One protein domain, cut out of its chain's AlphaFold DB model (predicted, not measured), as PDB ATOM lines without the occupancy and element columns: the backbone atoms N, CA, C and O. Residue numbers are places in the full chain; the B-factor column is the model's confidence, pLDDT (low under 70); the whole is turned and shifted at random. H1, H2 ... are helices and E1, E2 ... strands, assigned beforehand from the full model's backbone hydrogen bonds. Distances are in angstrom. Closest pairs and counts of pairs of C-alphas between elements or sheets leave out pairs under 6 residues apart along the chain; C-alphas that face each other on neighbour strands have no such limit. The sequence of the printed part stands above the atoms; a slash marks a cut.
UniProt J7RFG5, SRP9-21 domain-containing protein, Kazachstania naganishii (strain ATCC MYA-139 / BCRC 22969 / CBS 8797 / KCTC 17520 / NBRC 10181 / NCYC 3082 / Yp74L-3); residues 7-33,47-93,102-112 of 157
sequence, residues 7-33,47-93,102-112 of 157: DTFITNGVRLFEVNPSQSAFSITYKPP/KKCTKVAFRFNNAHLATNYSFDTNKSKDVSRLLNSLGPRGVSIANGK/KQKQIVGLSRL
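What this domain is: This is residues 7 to 33, 47 to 93 and 102 to 112 of the 157 residues of the protein "SRP9-21 domain-containing protein" of Kazachstania naganishii (strain ATCC MYA-139 / BCRC 22969 / CBS 8797 / KCTC 17520 / NBRC 10181 / NCYC 3082 / Yp74L-3) (UniProt J7RFG5). A three-stranded sheet of long strands is covered on one face by two helices, H1 and H2, that run the same way, while its other face is bare. A small sheet of two short strands, E4 and E5, lies beyond the helices from the large sheet. The printed part has 85 residues, in the order H1 E1 E2 E3 H2 E4 E5; both sheets, E1 - E2 - E3 and E4 - E5, are antiparallel. The class is mixed, helices and strands; the whole is compact, with a radius of gyration of the C-alphas of 13.3 A and spans of 38 by 34 by 25 A.

Where its parts are: E1, residues 24 to 31, and E2, residues 51 to 58, are each 23.2 A long; E3, residues 63 to 69, is 20.4 A. H1, residues 7 to 19, begins at C-alpha 7 (-29.268, -37.032, -13.868) and is 18.6 A long. H2, residues 72 to 82, is 15.5 A. E4 is residues 87 to 90; E5, residues 103 to 106, ends at C-alpha 106 (-35.880, -31.006, -9.866).

How they stand to each other: In the large sheet N 27 and O 55 are 2.9 A apart, and N 54 and O 67 of the hairpin E2 and E3 2.8 A. H1 is on this sheet at a height of 9.4 A, H2 on the same face at 10.2 A. H1 and H2 are close but not clearly touching, the closest C-alphas, of Ile 10 and Ser 81, 7.0 A apart, at a shallow tilt of 18 degrees. In both helices every O i to N i+4 pair is within hydrogen-bond range. The closest C-alphas of H2 and E4, of Ser 81 and Val 87, are 5.2 A apart. E4 and E5 are antiparallel neighbours, with N 89 and O 104 within hydrogen-bond range at 2.9 A. E4 and E5 are apart from E1, E2 and E3.

The domain as a whole: The C-alphas of Val 19 and Lys 47 are farthest apart, 38.4 A. Residues 34 to 46 and 94 to 101 are not printed; the C-alpha gaps are 6.7 A and 11.3 A. The links printed whole are tight. Residues 47 to 49, 91 to 93 and 102 have pLDDT under 70.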
ATOM      1  N   ASP A   7     -28.651 -38.355 -13.794       91.25
ATOM      2  CA  ASP A   7     -29.268 -37.032 -13.868       91.25
ATOM      3  C   ASP A   7     -30.199 -36.896 -15.086       91.25
ATOM      4  O   ASP A   7     -31.305 -36.351 -14.993       91.25
ATOM      5  N   THR A   8     -29.790 -37.461 -16.226       92.25
ATOM      6  CA  THR A   8     -30.621 -37.543 -17.433       92.25
ATOM      7  C   THR A   8     -31.818 -38.462 -17.212       92.25
ATOM      8  O   THR A   8     -32.925 -38.126 -17.628       92.25
ATOM      9  N   PHE A   9     -31.625 -39.597 -16.531       93.81
ATOM     10  CA  PHE A   9     -32.713 -40.526 -16.223       93.81
ATOM     11  C   PHE A   9     -33.792 -39.870 -15.353       93.81
ATOM     12  O   PHE A   9     -34.973 -39.950 -15.686       93.81
ATOM     13  N   ILE A  10     -33.393 -39.157 -14.295       93.00
ATOM     14  CA  ILE A  10     -34.319 -38.436 -13.409       93.00
ATOM     15  C   ILE A  10     -35.054 -37.334 -14.172       93.00
ATOM     16  O   ILE A  10     -36.276 -37.239 -14.087       93.00
ATOM     17  N   THR A  11     -34.333 -36.528 -14.954       92.00
ATOM     18  CA  THR A  11     -34.936 -35.423 -15.717       92.00
ATOM     19  C   THR A  11     -35.976 -35.930 -16.718       92.00
ATOM     20  O   THR A  11     -37.066 -35.370 -16.814       92.00
ATOM     21  N   ASN A  12     -35.661 -37.008 -17.441       92.06
ATOM     22  CA  ASN A  12     -36.575 -37.600 -18.414       92.06
ATOM     23  C   ASN A  12     -37.784 -38.257 -17.738       92.06
ATOM     24  O   ASN A  12     -38.899 -38.124 -18.235       92.06
ATOM     25  N   GLY A  13     -37.576 -38.926 -16.601       91.12
ATOM     26  CA  GLY A  13     -38.649 -39.521 -15.809       91.12
ATOM     27  C   GLY A  13     -39.640 -38.485 -15.292       91.12
ATOM     28  O   GLY A  13     -40.837 -38.626 -15.507       91.12
ATOM     29  N   VAL A  14     -39.149 -37.400 -14.684       91.44
ATOM     30  CA  VAL A  14     -40.010 -36.309 -14.196       91.44
ATOM     31  C   VAL A  14     -40.807 -35.690 -15.335       91.44
ATOM     32  O   VAL A  14     -42.024 -35.589 -15.232       91.44
ATOM     33  N   ARG A  15     -40.158 -35.389 -16.463       91.00
ATOM     34  CA  ARG A  15     -40.847 -34.848 -17.640       91.00
ATOM     35  C   ARG A  15     -41.937 -35.785 -18.168       91.00
ATOM     36  O   ARG A  15     -42.979 -35.315 -18.606       91.00
ATOM     37  N   LEU A  16     -41.717 -37.098 -18.127       90.88
ATOM     38  CA  LEU A  16     -42.715 -38.078 -18.557       90.88
ATOM     39  C   LEU A  16     -43.981 -38.012 -17.684       90.88
ATOM     40  O   LEU A  16     -45.091 -37.998 -18.214       90.88
ATOM     41  N   PHE A  17     -43.809 -37.894 -16.365       90.19
ATOM     42  CA  PHE A  17     -44.913 -37.738 -15.414       90.19
ATOM     43  C   PHE A  17     -45.562 -36.351 -15.456       90.19
ATOM     44  O   PHE A  17     -46.747 -36.241 -15.170       90.19
ATOM     45  N   GLU A  18     -44.829 -35.301 -15.834       88.94
ATOM     46  CA  GLU A  18     -45.408 -33.969 -16.062       88.94
ATOM     47  C   GLU A  18     -46.345 -33.961 -17.278       88.94
ATOM     48  O   GLU A  18     -47.374 -33.292 -17.255       88.94
ATOM     49  N   VAL A  19     -45.996 -34.701 -18.336       89.06
ATOM     50  CA  VAL A  19     -46.777 -34.737 -19.583       89.06
ATOM     51  C   VAL A  19     -47.977 -35.675 -19.476       89.06
ATOM     52  O   VAL A  19     -49.052 -35.350 -19.972       89.06
ATOM     53  N   ASN A  20     -47.810 -36.852 -18.868       86.94
ATOM     54  CA  ASN A  20     -48.880 -37.841 -18.770       86.94
ATOM     55  C   ASN A  20     -48.731 -38.677 -17.488       86.94
ATOM     56  O   ASN A  20     -48.181 -39.779 -17.538       86.94
ATOM     57  N   PRO A  21     -49.196 -38.178 -16.331       86.31
ATOM     58  CA  PRO A  21     -49.055 -38.890 -15.063       86.31
ATOM     59  C   PRO A  21     -49.910 -40.165 -15.004       86.31
ATOM     60  O   PRO A  21     -49.473 -41.157 -14.431       86.31
ATOM     61  N   SER A  22     -51.095 -40.172 -15.623       84.25
ATOM     62  CA  SER A  22     -52.069 -41.268 -15.506       84.25
ATOM     63  C   SER A  22     -51.662 -42.547 -16.240       84.25
ATOM     64  O   SER A  22     -52.016 -43.638 -15.804       84.25
ATOM     65  N   GLN A  23     -50.935 -42.433 -17.354       86.94
ATOM     66  CA  GLN A  23     -50.501 -43.585 -18.160       86.94
ATOM     67  C   GLN A  23     -49.001 -43.876 -18.021       86.94
ATOM     68  O   GLN A  23     -48.473 -44.766 -18.694       86.94
ATOM     69  N   SER A  24     -48.301 -43.121 -17.173       90.94
ATOM     70  CA  SER A  24     -46.893 -43.358 -16.872       90.94
ATOM     71  C   SER A  24     -46.762 -44.231 -15.634       90.94
ATOM     72  O   SER A  24     -47.245 -43.902 -14.556       90.94
ATOM     73  N   ALA A  25     -46.050 -45.340 -15.778       90.69
ATOM     74  CA  ALA A  25     -45.718 -46.247 -14.699       90.69
ATOM     75  C   ALA A  25     -44.237 -46.127 -14.343       90.69
ATOM     76  O   ALA A  25     -43.357 -46.026 -15.205       90.69
ATOM     77  N   PHE A  26     -43.955 -46.198 -13.049       92.00
ATOM     78  CA  PHE A  26     -42.605 -46.326 -12.527       92.00
ATOM     79  C   PHE A  26     -42.471 -47.657 -11.796       92.00
ATOM     80  O   PHE A  26     -43.325 -48.022 -10.994       92.00
ATOM     81  N   SER A  27     -41.394 -48.387 -12.074       93.50
ATOM     82  CA  SER A  27     -41.105 -49.665 -11.427       93.50
ATOM     83  C   SER A  27     -39.681 -49.707 -10.890       93.50
ATOM     84  O   SER A  27     -38.737 -49.211 -11.512       93.50
ATOM     85  N   ILE A  28     -39.543 -50.332  -9.722       95.12
ATOM     86  CA  ILE A  28     -38.266 -50.641  -9.084       95.12
ATOM     87  C   ILE A  28     -38.178 -52.159  -8.971       95.12
ATOM     88  O   ILE A  28     -39.070 -52.802  -8.426       95.12
ATOM     89  N   THR A  29     -37.090 -52.739  -9.459       94.62
ATOM     90  CA  THR A  29     -36.786 -54.159  -9.288       94.62
ATOM     91  C   THR A  29     -35.501 -54.299  -8.489       94.62
ATOM     92  O   THR A  29     -34.443 -53.840  -8.916       94.62
ATOM     93  N   TYR A  30     -35.585 -54.957  -7.336       93.06
ATOM     94  CA  TYR A  30     -34.437 -55.266  -6.490       93.06
ATOM     95  C   TYR A  30     -34.053 -56.737  -6.642       93.06
ATOM     96  O   TYR A  30     -34.887 -57.622  -6.463       93.06
ATOM     97  N   LYS A  31     -32.784 -57.002  -6.963       90.12
ATOM     98  CA  LYS A  31     -32.212 -58.350  -6.942       90.12
ATOM     99  C   LYS A  31     -31.328 -58.493  -5.701       90.12
ATOM    100  O   LYS A  31     -30.289 -57.822  -5.641       90.12
ATOM    101  N   PRO A  32     -31.718 -59.326  -4.719       84.38
ATOM    102  CA  PRO A  32     -30.922 -59.531  -3.519       84.38
ATOM    103  C   PRO A  32     -29.589 -60.223  -3.846       84.38
ATOM    104  O   PRO A  32     -29.473 -60.903  -4.872       84.38
ATOM    105  N   PRO A  33     -28.561 -60.059  -2.994       82.75
ATOM    106  CA  PRO A  33     -27.317 -60.805  -3.133       82.75
ATOM    107  C   PRO A  33     -27.588 -62.309  -3.059       82.75
ATOM    108  O   PRO A  33     -28.176 -62.797  -2.095       82.75
ATOM    109  N   LYS A  47     -20.653 -59.915  -3.650       57.06
ATOM    110  CA  LYS A  47     -21.043 -58.495  -3.828       57.06
ATOM    111  C   LYS A  47     -21.411 -58.132  -5.278       57.06
ATOM    112  O   LYS A  47     -22.030 -57.102  -5.516       57.06
ATOM    113  N   LYS A  48     -21.034 -58.968  -6.253       61.53
ATOM    114  CA  LYS A  48     -21.296 -58.770  -7.687       61.53
ATOM    115  C   LYS A  48     -22.754 -59.029  -8.103       61.53
ATOM    116  O   LYS A  48     -23.105 -58.676  -9.223       61.53
ATOM    117  N   CYS A  49     -23.602 -59.606  -7.245       65.31
ATOM    118  CA  CYS A  49     -24.971 -59.987  -7.622       65.31
ATOM    119  C   CYS A  49     -26.077 -59.011  -7.192       65.31
ATOM    120  O   CYS A  49     -27.188 -59.119  -7.709       65.31
ATOM    121  N   THR A  50     -25.815 -58.058  -6.293       82.19
ATOM    122  CA  THR A  50     -26.850 -57.097  -5.880       82.19
ATOM    123  C   THR A  50     -27.025 -56.021  -6.945       82.19
ATOM    124  O   THR A  50     -26.088 -55.285  -7.263       82.19
ATOM    125  N   LYS A  51     -28.233 -55.927  -7.501       90.19
ATOM    126  CA  LYS A  51     -28.565 -54.980  -8.570       90.19
ATOM    127  C   LYS A  51     -29.958 -54.407  -8.349       90.19
ATOM    128  O   LYS A  51     -30.895 -55.150  -8.063       90.19
ATOM    129  N   VAL A  52     -30.090 -53.098  -8.523       93.62
ATOM    130  CA  VAL A  52     -31.369 -52.385  -8.516       93.62
ATOM    131  C   VAL A  52     -31.619 -51.838  -9.915       93.62
ATOM    132  O   VAL A  52     -30.753 -51.170 -10.479       93.62
ATOM    133  N   ALA A  53     -32.783 -52.143 -10.476       94.19
ATOM    134  CA  ALA A  53     -33.232 -51.635 -11.763       94.19
ATOM    135  C   ALA A  53     -34.408 -50.682 -11.555       94.19
ATOM    136  O   ALA A  53     -35.369 -51.012 -10.863       94.19
ATOM    137  N   PHE A  54     -34.335 -49.513 -12.173       95.50
ATOM    138  CA  PHE A  54     -35.359 -48.479 -12.160       95.50
ATOM    139  C   PHE A  54     -35.883 -48.303 -13.576       95.50
ATOM    140  O   PHE A  54     -35.092 -48.182 -14.516       95.50
ATOM    141  N   ARG A  55     -37.203 -48.287 -13.757       94.81
ATOM    142  CA  ARG A  55     -37.804 -48.142 -15.085       94.81
ATOM    143  C   ARG A  55     -38.969 -47.169 -15.063       94.81
ATOM    144  O   ARG A  55     -39.836 -47.258 -14.201       94.81
ATOM    145  N   PHE A  56     -38.995 -46.297 -16.060       93.50
ATOM    146  CA  PHE A  56     -40.147 -45.483 -16.420       93.50
ATOM    147  C   PHE A  56     -40.728 -46.025 -17.724       93.50
ATOM    148  O   PHE A  56     -39.980 -46.227 -18.684       93.50
ATOM    149  N   ASN A  57     -42.032 -46.271 -17.750       93.56
ATOM    150  CA  ASN A  57     -42.755 -46.773 -18.912       93.56
ATOM    151  C   ASN A  57     -43.989 -45.901 -19.142       93.56
ATOM    152  O   ASN A  57     -44.749 -45.658 -18.211       93.56
ATOM    153  N   ASN A  58     -44.193 -45.458 -20.375       91.25
ATOM    154  CA  ASN A  58     -45.464 -44.932 -20.836       91.25
ATOM    155  C   ASN A  58     -45.841 -45.648 -22.136       91.25
ATOM    156  O   ASN A  58     -45.160 -45.494 -23.157       91.25
ATOM    157  N   ALA A  59     -46.928 -46.420 -22.089       88.19
ATOM    158  CA  ALA A  59     -47.388 -47.217 -23.221       88.19
ATOM    159  C   ALA A  59     -47.869 -46.342 -24.392       88.19
ATOM    160  O   ALA A  59     -47.573 -46.641 -25.545       88.19
ATOM    161  N   HIS A  60     -48.543 -45.228 -24.099       86.81
ATOM    162  CA  HIS A  60     -49.139 -44.344 -25.103       86.81
ATOM    163  C   HIS A  60     -48.094 -43.565 -25.911       86.81
ATOM    164  O   HIS A  60     -48.289 -43.285 -27.089       86.81
ATOM    165  N   LEU A  61     -46.967 -43.217 -25.290       87.12
ATOM    166  CA  LEU A  61     -45.848 -42.536 -25.951       87.12
ATOM    167  C   LEU A  61     -44.757 -43.510 -26.421       87.12
ATOM    168  O   LEU A  61     -43.675 -43.064 -26.802       87.12
ATOM    169  N   ALA A  62     -44.990 -44.827 -26.309       86.81
ATOM    170  CA  ALA A  62     -44.010 -45.890 -26.557       86.81
ATOM    171  C   ALA A  62     -42.631 -45.626 -25.907       86.81
ATOM    172  O   ALA A  62     -41.581 -46.057 -26.393       86.81
ATOM    173  N   THR A  63     -42.615 -44.887 -24.793       89.44
ATOM    174  CA  THR A  63     -41.394 -44.345 -24.201       89.44
ATOM    175  C   THR A  63     -41.013 -45.163 -22.982       89.44
ATOM    176  O   THR A  63     -41.762 -45.273 -22.016       89.44
ATOM    177  N   ASN A  64     -39.807 -45.726 -23.029       92.69
ATOM    178  CA  ASN A  64     -39.283 -46.596 -21.987       92.69
ATOM    179  C   ASN A  64     -37.878 -46.151 -21.592       92.69
ATOM    180  O   ASN A  64     -36.956 -46.216 -22.411       92.69
ATOM    181  N   TYR A  65     -37.682 -45.775 -20.333       94.50
ATOM    182  CA  TYR A  65     -36.369 -45.472 -19.768       94.50
ATOM    183  C   TYR A  65     -35.999 -46.524 -18.732       94.50
ATOM    184  O   TYR A  65     -36.813 -46.865 -17.880       94.50
ATOM    185  N   SER A  66     -34.772 -47.031 -18.783       95.12
ATOM    186  CA  SER A  66     -34.241 -47.952 -17.777       95.12
ATOM    187  C   SER A  66     -32.906 -47.458 -17.235       95.12
ATOM    188  O   SER A  66     -32.061 -46.997 -18.005       95.12
ATOM    189  N   PHE A  67     -32.713 -47.588 -15.928       95.19
ATOM    190  CA  PHE A  67     -31.469 -47.285 -15.236       95.19
ATOM    191  C   PHE A  67     -31.154 -48.400 -14.245       95.19
ATOM    192  O   PHE A  67     -31.941 -48.705 -13.355       95.19
ATOM    193  N   ASP A  68     -29.978 -48.987 -14.400       93.69
ATOM    194  CA  ASP A  68     -29.521 -50.119 -13.611       93.69
ATOM    195  C   ASP A  68     -28.309 -49.705 -12.781       93.69
ATOM    196  O   ASP A  68     -27.337 -49.177 -13.322       93.69
ATOM    197  N   THR A  69     -28.322 -49.983 -11.479       92.81
ATOM    198  CA  THR A  69     -27.205 -49.638 -10.596       92.81
ATOM    199  C   THR A  69     -26.977 -50.674  -9.502       92.81
ATOM    200  O   THR A  69     -27.879 -51.393  -9.073       92.81
ATOM    201  N   ASN A  70     -25.734 -50.742  -9.044       91.44
ATOM    202  CA  ASN A  70     -25.308 -51.438  -7.833       91.44
ATOM    203  C   ASN A  70     -24.768 -50.457  -6.774       91.44
ATOM    204  O   ASN A  70     -24.282 -50.878  -5.726       91.44
ATOM    205  N   LYS A  71     -24.825 -49.146  -7.045       91.38
ATOM    206  CA  LYS A  71     -24.293 -48.101  -6.169       91.38
ATOM    207  C   LYS A  71     -25.395 -47.585  -5.256       91.38
ATOM    208  O   LYS A  71     -26.380 -47.013  -5.719       91.38
ATOM    209  N   SER A  72     -25.185 -47.694  -3.949       90.88
ATOM    210  CA  SER A  72     -26.126 -47.185  -2.942       90.88
ATOM    211  C   SER A  72     -26.406 -45.685  -3.093       90.88
ATOM    212  O   SER A  72     -27.554 -45.268  -2.987       90.88
ATOM    213  N   LYS A  73     -25.387 -44.877  -3.427       92.31
ATOM    214  CA  LYS A  73     -25.542 -43.428  -3.664       92.31
ATOM    215  C   LYS A  73     -26.542 -43.114  -4.781       92.31
ATOM    216  O   LYS A  73     -27.330 -42.180  -4.647       92.31
ATOM    217  N   ASP A  74     -26.519 -43.897  -5.855       91.94
ATOM    218  CA  ASP A  74     -27.428 -43.719  -6.989       91.94
ATOM    219  C   ASP A  74     -28.853 -44.119  -6.599       91.94
ATOM    220  O   ASP A  74     -29.800 -43.390  -6.884       91.94
ATOM    221  N   VAL A  75     -28.999 -45.233  -5.871       93.00
ATOM    222  CA  VAL A  75     -30.287 -45.696  -5.331       93.00
ATOM    223  C   VAL A  75     -30.916 -44.626  -4.441       93.00
ATOM    224  O   VAL A  75     -32.061 -44.242  -4.670       93.00
ATOM    225  N   SER A  76     -30.174 -44.083  -3.472       92.62
ATOM    226  CA  SER A  76     -30.682 -43.031  -2.585       92.62
ATOM    227  C   SER A  76     -31.096 -41.776  -3.353       92.62
ATOM    228  O   SER A  76     -32.136 -41.193  -3.055       92.62
ATOM    229  N   ARG A  77     -30.329 -41.364  -4.373       92.38
ATOM    230  CA  ARG A  77     -30.701 -40.231  -5.235       92.38
ATOM    231  C   ARG A  77     -32.003 -40.492  -5.994       92.38
ATOM    232  O   ARG A  77     -32.863 -39.618  -6.026       92.38
ATOM    233  N   LEU A  78     -32.176 -41.681  -6.562       93.12
ATOM    234  CA  LEU A  78     -33.392 -42.039  -7.299       93.12
ATOM    235  C   LEU A  78     -34.617 -42.096  -6.387       93.12
ATOM    236  O   LEU A  78     -35.658 -41.541  -6.730       93.12
ATOM    237  N   LEU A  79     -34.485 -42.675  -5.196       92.56
ATOM    238  CA  LEU A  79     -35.570 -42.700  -4.212       92.56
ATOM    239  C   LEU A  79     -35.932 -41.290  -3.721       92.56
ATOM    240  O   LEU A  79     -37.110 -40.955  -3.630       92.56
ATOM    241  N   ASN A  80     -34.941 -40.420  -3.504       91.81
ATOM    242  CA  ASN A  80     -35.195 -39.019  -3.160       91.81
ATOM    243  C   ASN A  80     -35.912 -38.261  -4.285       91.81
ATOM    244  O   ASN A  80     -36.746 -37.402  -4.003       91.81
ATOM    245  N   SER A  81     -35.629 -38.594  -5.551       91.06
ATOM    246  CA  SER A  81     -36.335 -38.011  -6.699       91.06
ATOM    247  C   SER A  81     -37.811 -38.415  -6.754       91.06
ATOM    248  O   SER A  81     -38.638 -37.653  -7.256       91.06
ATOM    249  N   LEU A  82     -38.148 -39.579  -6.186       90.25
ATOM    250  CA  LEU A  82     -39.526 -40.031  -6.042       90.25
ATOM    251  C   LEU A  82     -40.284 -39.271  -4.953       90.25
ATOM    252  O   LEU A  82     -41.472 -39.011  -5.106       90.25
ATOM    253  N   GLY A  83     -39.602 -38.933  -3.860       89.25
ATOM    254  CA  GLY A  83     -40.197 -38.225  -2.731       89.25
ATOM    255  C   GLY A  83     -40.567 -36.767  -3.043       89.25
ATOM    256  O   GLY A  83     -40.168 -36.222  -4.067       89.25
ATOM    257  N   PRO A  84     -41.249 -36.063  -2.122       86.81
ATOM    258  CA  PRO A  84     -41.836 -34.732  -2.361       86.81
ATOM    259  C   PRO A  84     -40.822 -33.598  -2.543       86.81
ATOM    260  O   PRO A  84     -41.177 -32.507  -3.003       86.81
ATOM    261  N   ARG A  85     -39.574 -33.832  -2.128       85.44
ATOM    262  CA  ARG A  85     -38.470 -32.862  -2.165       85.44
ATOM    263  C   ARG A  85     -37.699 -32.897  -3.487       85.44
ATOM    264  O   ARG A  85     -37.123 -31.873  -3.849       85.44
ATOM    265  N   GLY A  86     -37.719 -34.025  -4.196       87.62
ATOM    266  CA  GLY A  86     -36.945 -34.226  -5.416       87.62
ATOM    267  C   GLY A  86     -35.431 -34.254  -5.174       87.62
ATOM    268  O   GLY A  86     -34.960 -34.582  -4.084       87.62
ATOM    269  N   VAL A  87     -34.655 -33.908  -6.203       89.75
ATOM    270  CA  VAL A  87     -33.182 -33.892  -6.152       89.75
ATOM    271  C   VAL A  87     -32.598 -32.640  -6.795       89.75
ATOM    272  O   VAL A  87     -33.173 -32.061  -7.714       89.75
ATOM    273  N   SER A  88     -31.421 -32.236  -6.321       86.75
ATOM    274  CA  SER A  88     -30.626 -31.176  -6.941       86.75
ATOM    275  C   SER A  88     -29.650 -31.783  -7.944       86.75
ATOM    276  O   SER A  88     -28.836 -32.637  -7.581       86.75
ATOM    277  N   ILE A  89     -29.737 -31.350  -9.200       84.44
ATOM    278  CA  ILE A  89     -28.832 -31.751 -10.277       84.44
ATOM    279  C   ILE A  89     -27.853 -30.612 -10.545       84.44
ATOM    280  O   ILE A  89     -28.245 -29.459 -10.739       84.44
ATOM    281  N   ALA A  90     -26.560 -30.928 -10.548       79.81
ATOM    282  CA  ALA A  90     -25.530 -29.966 -10.907       79.81
ATOM    283  C   ALA A  90     -25.474 -29.844 -12.435       79.81
ATOM    284  O   ALA A  90     -25.009 -30.749 -13.125       79.81
ATOM    285  N   ASN A  91     -25.934 -28.716 -12.977       63.09
ATOM    286  CA  ASN A  91     -25.807 -28.457 -14.405       63.09
ATOM    287  C   ASN A  91     -24.402 -27.914 -14.688       63.09
ATOM    288  O   ASN A  91     -24.120 -26.745 -14.424       63.09
ATOM    289  N   GLY A  92     -23.520 -28.743 -15.244       56.34
ATOM    290  CA  GLY A  92     -22.264 -28.263 -15.813       56.34
ATOM    291  C   GLY A  92     -21.214 -29.347 -15.994       56.34
ATOM    292  O   GLY A  92     -20.902 -30.084 -15.063       56.34
ATOM    293  N   LYS A  93     -20.607 -29.382 -17.187       54.34
ATOM    294  CA  LYS A  93     -19.259 -29.939 -17.352       54.34
ATOM    295  C   LYS A  93     -18.367 -29.218 -16.343       54.34
ATOM    296  O   LYS A  93     -18.430 -27.993 -16.241       54.34
ATOM    297  N   LYS A 102     -24.788 -23.549 -11.258       66.25
ATOM    298  CA  LYS A 102     -26.246 -23.424 -11.261       66.25
ATOM    299  C   LYS A 102     -26.825 -24.810 -10.986       66.25
ATOM    300  O   LYS A 102     -26.936 -25.640 -11.883       66.25
ATOM    301  N   GLN A 103     -27.141 -25.070  -9.725       75.31
ATOM    302  CA  GLN A 103     -27.863 -26.266  -9.328       75.31
ATOM    303  C   GLN A 103     -29.312 -26.131  -9.789       75.31
ATOM    304  O   GLN A 103     -29.996 -25.168  -9.442       75.31
ATOM    305  N   LYS A 104     -29.776 -27.079 -10.604       82.81
ATOM    306  CA  LYS A 104     -31.178 -27.170 -10.993       82.81
ATOM    307  C   LYS A 104     -31.881 -28.068  -9.988       82.81
ATOM    308  O   LYS A 104     -31.606 -29.264  -9.915       82.81
ATOM    309  N   GLN A 105     -32.801 -27.488  -9.227       84.25
ATOM    310  CA  GLN A 105     -33.676 -28.268  -8.368       84.25
ATOM    311  C   GLN A 105     -34.764 -28.914  -9.227       84.25
ATOM    312  O   GLN A 105     -35.525 -28.217  -9.898       84.25
ATOM    313  N   ILE A 106     -34.811 -30.242  -9.230       85.94
ATOM    314  CA  ILE A 106     -35.880 -31.006  -9.866       85.94
ATOM    315  C   ILE A 106     -36.946 -31.303  -8.823       85.94
ATOM    316  O   ILE A 106     -36.637 -31.734  -7.711       85.94
ATOM    317  N   VAL A 107     -38.198 -31.045  -9.192       85.25
ATOM    318  CA  VAL A 107     -39.360 -31.304  -8.345       85.25
ATOM    319  C   VAL A 107     -39.566 -32.811  -8.195       85.25
ATOM    320  O   VAL A 107     -39.346 -33.581  -9.124       85.25
ATOM    321  N   GLY A 108     -39.965 -33.227  -6.997       86.50
ATOM    322  CA  GLY A 108     -40.239 -34.620  -6.680       86.50
ATOM    323  C   GLY A 108     -41.442 -35.203  -7.419       86.50
ATOM    324  O   GLY A 108     -42.484 -34.547  -7.500       86.50
ATOM    325  N   LEU A 109     -41.329 -36.451  -7.887       86.31
ATOM    326  CA  LEU A 109     -42.401 -37.146  -8.616       86.31
ATOM    327  C   LEU A 109     -43.685 -37.293  -7.796       86.31
ATOM    328  O   LEU A 109     -44.772 -37.222  -8.361       86.31
ATOM    329  N   SER A 110     -43.596 -37.426  -6.471       83.69
ATOM    330  CA  SER A 110     -44.786 -37.539  -5.620       83.69
ATOM    331  C   SER A 110     -45.690 -36.303  -5.645       83.69
ATOM    332  O   SER A 110     -46.801 -36.365  -5.139       83.69
ATOM    333  N   ARG A 111     -45.239 -35.160  -6.183       83.50
ATOM    334  CA  ARG A 111     -46.119 -33.997  -6.401       83.50
ATOM    335  C   ARG A 111     -46.989 -34.131  -7.648       83.50
ATOM    336  O   ARG A 111     -47.991 -33.438  -7.751       83.50
ATOM    337  N   LEU A 112     -46.578 -34.978  -8.588       82.31
ATOM    338  CA  LEU A 112     -47.286 -35.250  -9.839       82.31
ATOM    339  C   LEU A 112     -48.198 -36.474  -9.702       82.31
ATOM    340  O   LEU A 112     -49.223 -36.563 -10.369       82.31
TER     341      LEU A 112